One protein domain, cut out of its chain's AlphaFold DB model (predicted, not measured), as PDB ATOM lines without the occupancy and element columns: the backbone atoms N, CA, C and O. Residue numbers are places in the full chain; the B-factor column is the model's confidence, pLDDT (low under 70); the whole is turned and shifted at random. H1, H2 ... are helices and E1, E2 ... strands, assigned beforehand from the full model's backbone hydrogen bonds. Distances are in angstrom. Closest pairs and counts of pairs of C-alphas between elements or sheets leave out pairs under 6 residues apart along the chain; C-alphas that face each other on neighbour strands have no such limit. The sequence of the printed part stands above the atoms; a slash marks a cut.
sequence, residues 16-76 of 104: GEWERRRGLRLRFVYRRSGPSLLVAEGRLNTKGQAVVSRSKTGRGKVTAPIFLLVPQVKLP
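AT A GLANCE: This is residues 16 to 76 of the 104 residues of an uncharacterized protein of Paracoccus haematequi (UniProt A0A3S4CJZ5). A small, strongly twisted sheet of three antiparallel strands makes the core, with one short helix, H1, grazing it beside the edge strand E1. A long loop, residues 45 to 61, lies towards one end of the longest axis, and the tail, residues 70 to 76, runs out beyond E3 towards the other. The printed part has 61 residues, with one named helix and three named strands in the order H1, E1, E2, E3 along the chain; the sheet's order is E1, E2, E3. The class is mixed, helices and strands, with 28 residues, under half, in named elements. The whole is loose, with a radius of gyration of the C-alphas of 13.9 A, and elongated, spanning 49 by 26 by 19 A.

HOW THE PARTS SIT: Start with the inner strand E2, residues 36 to 44, which bends by 71 degrees at residue 41. On one side look for the edge strand E1, residues 26 to 29, antiparallel to E2 at 133 degrees between directions; the C-alphas of Phe 28 and Leu 38 face each other at 4.8 A, and N 27 and O 39 are within hydrogen-bond range at 2.8 A. On the other side of E2 is the edge strand E3, residues 62 to 69, antiparallel to it at 149 degrees; C-alphas 39 and 65 face each other at 4.3 A, and N 62 and O 42 are 2.7 A apart, within hydrogen-bond range. E3 bends by 51 degrees at residue 66. E1 and E2 form a hairpin, and so do E2 and E3. These strands form a meander, each strand the antiparallel neighbour of the one before. Residues 43 to 44 of E2 also pair, antiparallel, with residues 50 to 51. H1, residues 16 to 22, is on the sheet but only grazes it; its closest C-alpha pair with E1 is Glu 19 and Leu 26, at 6.7 A. In H1 every O i to N i+4 pair is within hydrogen-bond range.

IN THESE COORDINATES: Find C-alpha 36 at (-28.537, 8.797, 6.816); from there E2 runs 21.3 A to C-alpha 44. E3 begins at C-alpha 62 and runs 20.0 A to C-alpha 69 at (-24.988, 8.651, 3.089). E1 covers 9.5 A from C-alpha 26 to C-alpha 29. H1 begins at C-alpha 16 at (-24.854, -2.940, -4.651) and covers 10.0 A to C-alpha 22.

THE WHOLE: The two C-alphas farthest apart are those of Thr 57 and Pro 76, at 51.7 A. The printed part has no cut. The link from H1 to E1 is tight, that from E1 to E2 is short, and that from E2 to E3, 17 residues, is long. The mean pLDDT of the printed part is 91.1, and no printed residue is under 70.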
ATOM      1  N   GLY A  16     -24.367  -1.812  -3.850       95.81
ATOM      2  CA  GLY A  16     -24.854  -2.940  -4.651       95.81
ATOM      3  C   GLY A  16     -23.840  -4.082  -4.796       95.81
ATOM      4  O   GLY A  16     -24.217  -5.252  -4.792       95.81
ATOM      5  N   GLU A  17     -22.539  -3.783  -4.888       95.94
ATOM      6  CA  GLU A  17     -21.505  -4.829  -4.849       95.94
ATOM      7  C   GLU A  17     -21.464  -5.521  -3.481       95.94
ATOM      8  O   GLU A  17     -21.340  -6.744  -3.407       95.94
ATOM      9  N   TRP A  18     -21.597  -4.750  -2.401       95.44
ATOM     10  CA  TRP A  18     -21.597  -5.273  -1.041       95.44
ATOM     11  C   TRP A  18     -22.754  -6.249  -0.810       95.44
ATOM     12  O   TRP A  18     -22.513  -7.349  -0.310       95.44
ATOM     13  N   GLU A  19     -23.974  -5.895  -1.229       95.69
ATOM     14  CA  GLU A  19     -25.155  -6.763  -1.110       95.69
ATOM     15  C   GLU A  19     -24.965  -8.085  -1.858       95.69
ATOM     16  O   GLU A  19     -25.121  -9.156  -1.267       95.69
ATOM     17  N   ARG A  20     -24.536  -8.022  -3.131       94.50
ATOM     18  CA  ARG A  20     -24.264  -9.216  -3.951       94.50
ATOM     19  C   ARG A  20     -23.217 -10.123  -3.314       94.50
ATOM     20  O   ARG A  20     -23.360 -11.340  -3.329       94.50
ATOM     21  N   ARG A  21     -22.166  -9.537  -2.736       92.12
ATOM     22  CA  ARG A  21     -21.059 -10.293  -2.141       92.12
ATOM     23  C   ARG A  21     -21.402 -10.888  -0.776       92.12
ATOM     24  O   ARG A  21     -20.867 -11.933  -0.419       92.12
ATOM     25  N   ARG A  22     -22.222 -10.204   0.024       91.06
ATOM     26  CA  ARG A  22     -22.549 -10.619   1.400       91.06
ATOM     27  C   ARG A  22     -23.831 -11.432   1.506       91.06
ATOM     28  O   ARG A  22     -24.033 -12.055   2.545       91.06
ATOM     29  N   GLY A  23     -24.678 -11.421   0.476       92.75
ATOM     30  CA  GLY A  23     -25.991 -12.067   0.513       92.75
ATOM     31  C   GLY A  23     -26.934 -11.427   1.537       92.75
ATOM     32  O   GLY A  23     -27.840 -12.082   2.041       92.75
ATOM     33  N   LEU A  24     -26.688 -10.163   1.888       94.06
ATOM     34  CA  LEU A  24     -27.478  -9.380   2.831       94.06
ATOM     35  C   LEU A  24     -28.004  -8.145   2.116       94.06
ATOM     36  O   LEU A  24     -27.240  -7.470   1.431       94.06
ATOM     37  N   ARG A  25     -29.287  -7.836   2.312       95.31
ATOM     38  CA  ARG A  25     -29.878  -6.601   1.797       95.31
ATOM     39  C   ARG A  25     -29.600  -5.445   2.744       95.31
ATOM     40  O   ARG A  25     -29.749  -5.576   3.961       95.31
ATOM     41  N   LEU A  26     -29.219  -4.316   2.171       97.25
ATOM     42  CA  LEU A  26     -29.082  -3.061   2.878       97.25
ATOM     43  C   LEU A  26     -30.460  -2.425   3.051       97.25
ATOM     44  O   LEU A  26     -31.290  -2.403   2.143       97.25
ATOM     45  N   ARG A  27     -30.694  -1.880   4.239       96.62
ATOM     46  CA  ARG A  27     -31.880  -1.100   4.575       96.62
ATOM     47  C   ARG A  27     -31.486   0.350   4.780       96.62
ATOM     48  O   ARG A  27     -30.530   0.644   5.498       96.62
ATOM     49  N   PHE A  28     -32.239   1.251   4.163       96.69
ATOM     50  CA  PHE A  28     -32.103   2.676   4.415       96.69
ATOM     51  C   PHE A  28     -32.687   3.028   5.782       96.69
ATOM     52  O   PHE A  28     -33.792   2.607   6.123       96.69
ATOM     53  N   VAL A  29     -31.935   3.808   6.555       96.12
ATOM     54  CA  VAL A  29     -32.385   4.377   7.824       96.12
ATOM     55  C   VAL A  29     -32.158   5.879   7.773       96.12
ATOM     56  O   VAL A  29     -31.015   6.352   7.761       96.12
ATOM     57  N   TYR A  30     -33.264   6.619   7.755       95.06
ATOM     58  CA  TYR A  30     -33.244   8.064   7.907       95.06
ATOM     59  C   TYR A  30     -32.860   8.438   9.338       95.06
ATOM     60  O   TYR A  30     -33.297   7.809  10.304       95.06
ATOM     61  N   ARG A  31     -32.054   9.492   9.473       94.19
ATOM     62  CA  ARG A  31     -31.697  10.077  10.764       94.19
ATOM     63  C   ARG A  31     -32.033  11.558  10.740       94.19
ATOM     64  O   ARG A  31     -31.532  12.288   9.895       94.19
ATOM     65  N   ARG A  32     -32.864  11.985  11.696       93.12
ATOM     66  CA  ARG A  32     -33.249  13.395  11.857       93.12
ATOM     67  C   ARG A  32     -32.043  14.278  12.191       93.12
ATOM     68  O   ARG A  32     -31.974  15.408  11.728       93.12
ATOM     69  N   SER A  33     -31.098  13.756  12.972       92.50
ATOM     70  CA  SER A  33     -29.822  14.403  13.280       92.50
ATOM     71  C   SER A  33     -28.651  13.583  12.724       92.50
ATOM     72  O   SER A  33     -28.445  12.417  13.073       92.50
ATOM     73  N   GLY A  34     -27.862  14.208  11.848       90.31
ATOM     74  CA  GLY A  34     -26.701  13.603  11.193       90.31
ATOM     75  C   GLY A  34     -27.024  12.835   9.902       90.31
ATOM     76  O   GLY A  34     -28.170  12.799   9.462       90.31
ATOM     77  N   PRO A  35     -26.014  12.219   9.261       94.06
ATOM     78  CA  PRO A  35     -26.211  11.627   7.943       94.06
ATOM     79  C   PRO A  35     -26.999  10.315   8.014       94.06
ATOM     80  O   PRO A  35     -26.927   9.583   9.012       94.06
ATOM     81  N   SER A  36     -27.735  10.021   6.941       94.94
ATOM     82  CA  SER A  36     -28.537   8.797   6.816       94.94
ATOM     83  C   SER A  36     -27.651   7.572   6.588       94.94
ATOM     84  O   SER A  36     -26.496   7.693   6.174       94.94
ATOM     85  N   LEU A  37     -28.169   6.381   6.880       96.25
ATOM     86  CA  LEU A  37     -27.379   5.149   6.893       96.25
ATOM     87  C   LEU A  37     -27.937   4.101   5.935       96.25
ATOM     88  O   LEU A  37     -29.146   4.009   5.727       96.25
ATOM     89  N   LEU A  38     -27.039   3.255   5.428       96.88
ATOM     90  CA  LEU A  38     -27.390   1.933   4.916       96.88
ATOM     91  C   LEU A  38     -26.903   0.887   5.913       96.88
ATOM     92  O   LEU A  38     -25.697   0.769   6.165       96.88
ATOM     93  N   VAL A  39     -27.846   0.151   6.490       96.38
ATOM     94  CA  VAL A  39     -27.598  -0.846   7.536       96.38
ATOM     95  C   VAL A  39     -27.886  -2.251   7.023       96.38
ATOM     96  O   VAL A  39     -28.718  -2.426   6.137       96.38
ATOM     97  N   ALA A  40     -27.237  -3.258   7.596       95.25
ATOM     98  CA  ALA A  40     -27.545  -4.660   7.336       95.25
ATOM     99  C   ALA A  40     -27.939  -5.366   8.636       95.25
ATOM    100  O   ALA A  40     -27.286  -5.186   9.666       95.25
ATOM    101  N   GLU A  41     -28.978  -6.196   8.576       93.25
ATOM    102  CA  GLU A  41     -29.338  -7.102   9.666       93.25
ATOM    103  C   GLU A  41     -28.594  -8.429   9.478       93.25
ATOM    104  O   GLU A  41     -28.686  -9.072   8.434       93.25
ATOM    105  N   GLY A  42     -27.832  -8.850  10.480       92.06
ATOM    106  CA  GLY A  42     -27.028 -10.066  10.398       92.06
ATOM    107  C   GLY A  42     -26.337 -10.352  11.716       92.06
ATOM    108  O   GLY A  42     -26.775  -9.896  12.757       92.06
ATOM    109  N   ARG A  43     -25.243 -11.099  11.694       91.62
ATOM    110  CA  ARG A  43     -24.326 -11.228  12.837       91.62
ATOM    111  C   ARG A  43     -22.974 -10.638  12.457       91.62
ATOM    112  O   ARG A  43     -22.657 -10.555  11.270       91.62
ATOM    113  N   LEU A  44     -22.155 -10.294  13.443       90.00
ATOM    114  CA  LEU A  44     -20.760  -9.932  13.194       90.00
ATOM    115  C   LEU A  44     -19.887 -11.186  13.240       90.00
ATOM    116  O   LEU A  44     -20.093 -12.077  14.061       90.00
ATOM    117  N   ASN A  45     -18.927 -11.280  12.325       88.81
ATOM    118  CA  ASN A  45     -17.832 -12.242  12.441       88.81
ATOM    119  C   ASN A  45     -16.686 -11.657  13.288       88.81
ATOM    120  O   ASN A  45     -16.689 -10.471  13.613       88.81
ATOM    121  N   THR A  46     -15.659 -12.457  13.582       88.31
ATOM    122  CA  THR A  46     -14.463 -12.028  14.338       88.31
ATOM    123  C   THR A  46     -13.720 -10.853  13.686       88.31
ATOM    124  O   THR A  46     -12.981 -10.136  14.347       88.31
ATOM    125  N   LYS A  47     -13.937 -10.614  12.385       86.50
ATOM    126  CA  LYS A  47     -13.372  -9.486  11.627       86.50
ATOM    127  C   LYS A  47     -14.274  -8.238  11.645       86.50
ATOM    128  O   LYS A  47     -14.026  -7.307  10.884       86.50
ATOM    129  N   GLY A  48     -15.349  -8.233  12.438       86.31
ATOM    130  CA  GLY A  48     -16.298  -7.119  12.548       86.31
ATOM    131  C   GLY A  48     -17.181  -6.904  11.313       86.31
ATOM    132  O   GLY A  48     -17.726  -5.819  11.123       86.31
ATOM    133  N   GLN A  49     -17.314  -7.904  10.442       88.00
ATOM    134  CA  GLN A  49     -18.101  -7.800   9.214       88.00
ATOM    135  C   GLN A  49     -19.485  -8.410   9.404       88.00
ATOM    136  O   GLN A  49     -19.608  -9.510   9.949       88.00
ATOM    137  N   ALA A  50     -20.508  -7.725   8.888       91.00
ATOM    138  CA  ALA A  50     -21.861  -8.256   8.856       91.00
ATOM    139  C   ALA A  50     -21.948  -9.446   7.891       91.00
ATOM    140  O   ALA A  50     -21.537  -9.368   6.728       91.00
ATOM    141  N   VAL A  51     -22.467 -10.558   8.398       91.00
ATOM    142  CA  VAL A  51     -22.698 -11.798   7.657       91.00
ATOM    143  C   VAL A  51     -24.067 -12.368   8.008       91.00
ATOM    144  O   VAL A  51     -24.641 -12.049   9.052       91.00
ATOM    145  N   VAL A  52     -24.584 -13.232   7.139       90.69
ATOM    146  CA  VAL A  52     -25.877 -13.889   7.345       90.69
ATOM    147  C   VAL A  52     -25.897 -14.630   8.687       90.69
ATOM    148  O   VAL A  52     -24.985 -15.398   9.026       90.69
ATOM    149  N   SER A  53     -26.953 -14.388   9.464       88.94
ATOM    150  CA  SER A  53     -27.258 -15.167  10.662       88.94
ATOM    151  C   SER A  53     -28.142 -16.352  10.286       88.94
ATOM    152  O   SER A  53     -29.145 -16.179   9.601       88.94
ATOM    153  N   ARG A  54     -27.780 -17.554  10.749       86.62
ATOM    154  CA  ARG A  54     -28.598 -18.773  10.596       86.62
ATOM    155  C   ARG A  54     -29.575 -18.979  11.761       86.62
ATOM    156  O   ARG A  54     -30.311 -19.959  11.781       86.62
ATOM    157  N   SER A  55     -29.560 -18.081  12.749       85.06
ATOM    158  CA  SER A  55     -30.428 -18.163  13.923       85.06
ATOM    159  C   SER A  55     -31.885 -17.932  13.530       85.06
ATOM    160  O   SER A  55     -32.233 -16.859  13.034       85.06
ATOM    161  N   LYS A  56     -32.740 -18.926  13.798       81.69
ATOM    162  CA  LYS A  56     -34.194 -18.828  13.593       81.69
ATOM    163  C   LYS A  56     -34.871 -17.938  14.641       81.69
ATOM    164  O   LYS A  56     -35.867 -17.298  14.345       81.69
ATOM    165  N   THR A  57     -34.306 -17.868  15.849       84.69
ATOM    166  CA  THR A  57     -34.868 -17.132  16.998       84.69
ATOM    167  C   THR A  57     -34.325 -15.709  17.132       84.69
ATOM    168  O   THR A  57     -34.646 -15.010  18.085       84.69
ATOM    169  N   GLY A  58     -33.449 -15.275  16.222       79.94
ATOM    170  CA  GLY A  58     -32.855 -13.936  16.248       79.94
ATOM    171  C   GLY A  58     -31.725 -13.741  17.264       79.94
ATOM    172  O   GLY A  58     -31.054 -12.712  17.220       79.94
ATOM    173  N   ARG A  59     -31.430 -14.729  18.124       84.06
ATOM    174  CA  ARG A  59     -30.277 -14.664  19.042       84.06
ATOM    175  C   ARG A  59     -28.980 -14.410  18.270       84.06
ATOM    176  O   ARG A  59     -28.701 -15.104  17.289       84.06
ATOM    177  N   GLY A  60     -28.212 -13.411  18.712       82.69
ATOM    178  CA  GLY A  60     -26.950 -12.997  18.089       82.69
ATOM    179  C   GLY A  60     -27.093 -12.194  16.791       82.69
ATOM    180  O   GLY A  60     -26.092 -11.983  16.103       82.69
ATOM    181  N   LYS A  61     -28.309 -11.760  16.424       89.75
ATOM    182  CA  LYS A  61     -28.504 -10.785  15.347       89.75
ATOM    183  C   LYS A  61     -28.212  -9.363  15.830       89.75
ATOM    184  O   LYS A  61     -28.525  -9.001  16.958       89.75
ATOM    185  N   VAL A  62     -27.655  -8.555  14.942       91.25
ATOM    186  CA  VAL A  62     -27.365  -7.136  15.119       91.25
ATOM    187  C   VAL A  62     -27.727  -6.369  13.851       91.25
ATOM    188  O   VAL A  62     -27.695  -6.914  12.744       91.25
ATOM    189  N   THR A  63     -28.018  -5.082  14.017       92.88
ATOM    190  CA  THR A  63     -28.145  -4.135  12.905       92.88
ATOM    191  C   THR A  63     -26.845  -3.353  12.792       92.88
ATOM    192  O   THR A  63     -26.541  -2.519  13.641       92.88
ATOM    193  N   ALA A  64     -26.054  -3.645  11.763       92.38
ATOM    194  CA  ALA A  64     -24.745  -3.035  11.569       92.38
ATOM    195  C   ALA A  64     -24.824  -1.891  10.542       92.38
ATOM    196  O   ALA A  64     -25.264  -2.130   9.413       92.38
ATOM    197  N   PRO A  65     -24.374  -0.665  10.871       94.38
ATOM    198  CA  PRO A  65     -24.228   0.399   9.885       94.38
ATOM    199  C   PRO A  65     -23.058   0.097   8.944       94.38
ATOM    200  O   PRO A  65     -21.914  -0.046   9.376       94.38
ATOM    201  N   ILE A  66     -23.346   0.000   7.645       95.56
ATOM    202  CA  ILE A  66     -22.356  -0.355   6.621       95.56
ATOM    203  C   ILE A  66     -21.892   0.890   5.863       95.56
ATOM    204  O   ILE A  66     -20.687   1.103   5.708       95.56
ATOM    205  N   PHE A  67     -22.835   1.739   5.439       95.31
ATOM    206  CA  PHE A  67     -22.540   2.984   4.729       95.31
ATOM    207  C   PHE A  67     -23.184   4.194   5.400       95.31
ATOM    208  O   PHE A  67     -24.288   4.116   5.940       95.31
ATOM    209  N   LEU A  68     -22.483   5.322   5.298       94.81
ATOM    210  CA  LEU A  68     -22.962   6.653   5.647       94.81
ATOM    211  C   LEU A  68     -23.288   7.393   4.348       94.81
ATOM    212  O   LEU A  68     -22.427   7.508   3.472       94.81
ATOM    213  N   LEU A  69     -24.517   7.873   4.224       93.38
ATOM    214  CA  LEU A  69     -24.988   8.651   3.089       93.38
ATOM    215  C   LEU A  69     -24.765  10.126   3.392       93.38
ATOM    216  O   LEU A  69     -25.449  10.712   4.230       93.38
ATOM    217  N   VAL A  70     -23.776  10.700   2.717       90.06
ATOM    218  CA  VAL A  70     -23.415  12.115   2.812       90.06
ATOM    219  C   VAL A  70     -23.614  12.773   1.448       90.06
ATOM    220  O   VAL A  70     -23.396  12.098   0.434       90.06
ATOM    221  N   PRO A  71     -23.980  14.065   1.396       84.62
ATOM    222  CA  PRO A  71     -24.009  14.808   0.145       84.62
ATOM    223  C   PRO A  71     -22.664  14.681  -0.574       84.62
ATOM    224  O   PRO A  71     -21.611  14.956   0.002       84.62
ATOM    225  N   GLN A  72     -22.692  14.211  -1.817       83.56
ATOM    226  CA  GLN A  72     -21.515  14.218  -2.678       83.56
ATOM    227  C   GLN A  72     -21.512  15.538  -3.438       83.56
ATOM    228  O   GLN A  72     -22.432  15.809  -4.204       83.56
ATOM    229  N   VAL A  73     -20.484  16.351  -3.219       86.25
ATOM    230  CA  VAL A  73     -20.313  17.639  -3.895       86.25
ATOM    231  C   VAL A  73     -18.968  17.676  -4.607       86.25
ATOM    232  O   VAL A  73     -17.979  17.126  -4.122       86.25
ATOM    233  N   LYS A  74     -18.933  18.321  -5.774       85.69
ATOM    234  CA  LYS A  74     -17.684  18.636  -6.468       85.69
ATOM    235  C   LYS A  74     -17.183  19.965  -5.922       85.69
ATOM    236  O   LYS A  74     -17.776  21.001  -6.196       85.69
ATOM    237  N   LEU A  75     -16.125  19.918  -5.122       86.12
ATOM    238  CA  LEU A  75     -15.452  21.129  -4.663       86.12
ATOM    239  C   LEU A  75     -14.448  21.587  -5.727       86.12
ATOM    240  O   LEU A  75     -13.807  20.730  -6.349       86.12
ATOM    241  N   PRO A  76     -14.289  22.906  -5.939       84.38
ATOM    242  CA  PRO A  76     -13.210  23.410  -6.773       84.38
ATOM    243  C   PRO A  76     -11.866  22.934  -6.211       84.38
ATOM    244  O   PRO A  76     -11.696  22.776  -4.995       84.38
TER     245      PRO A  76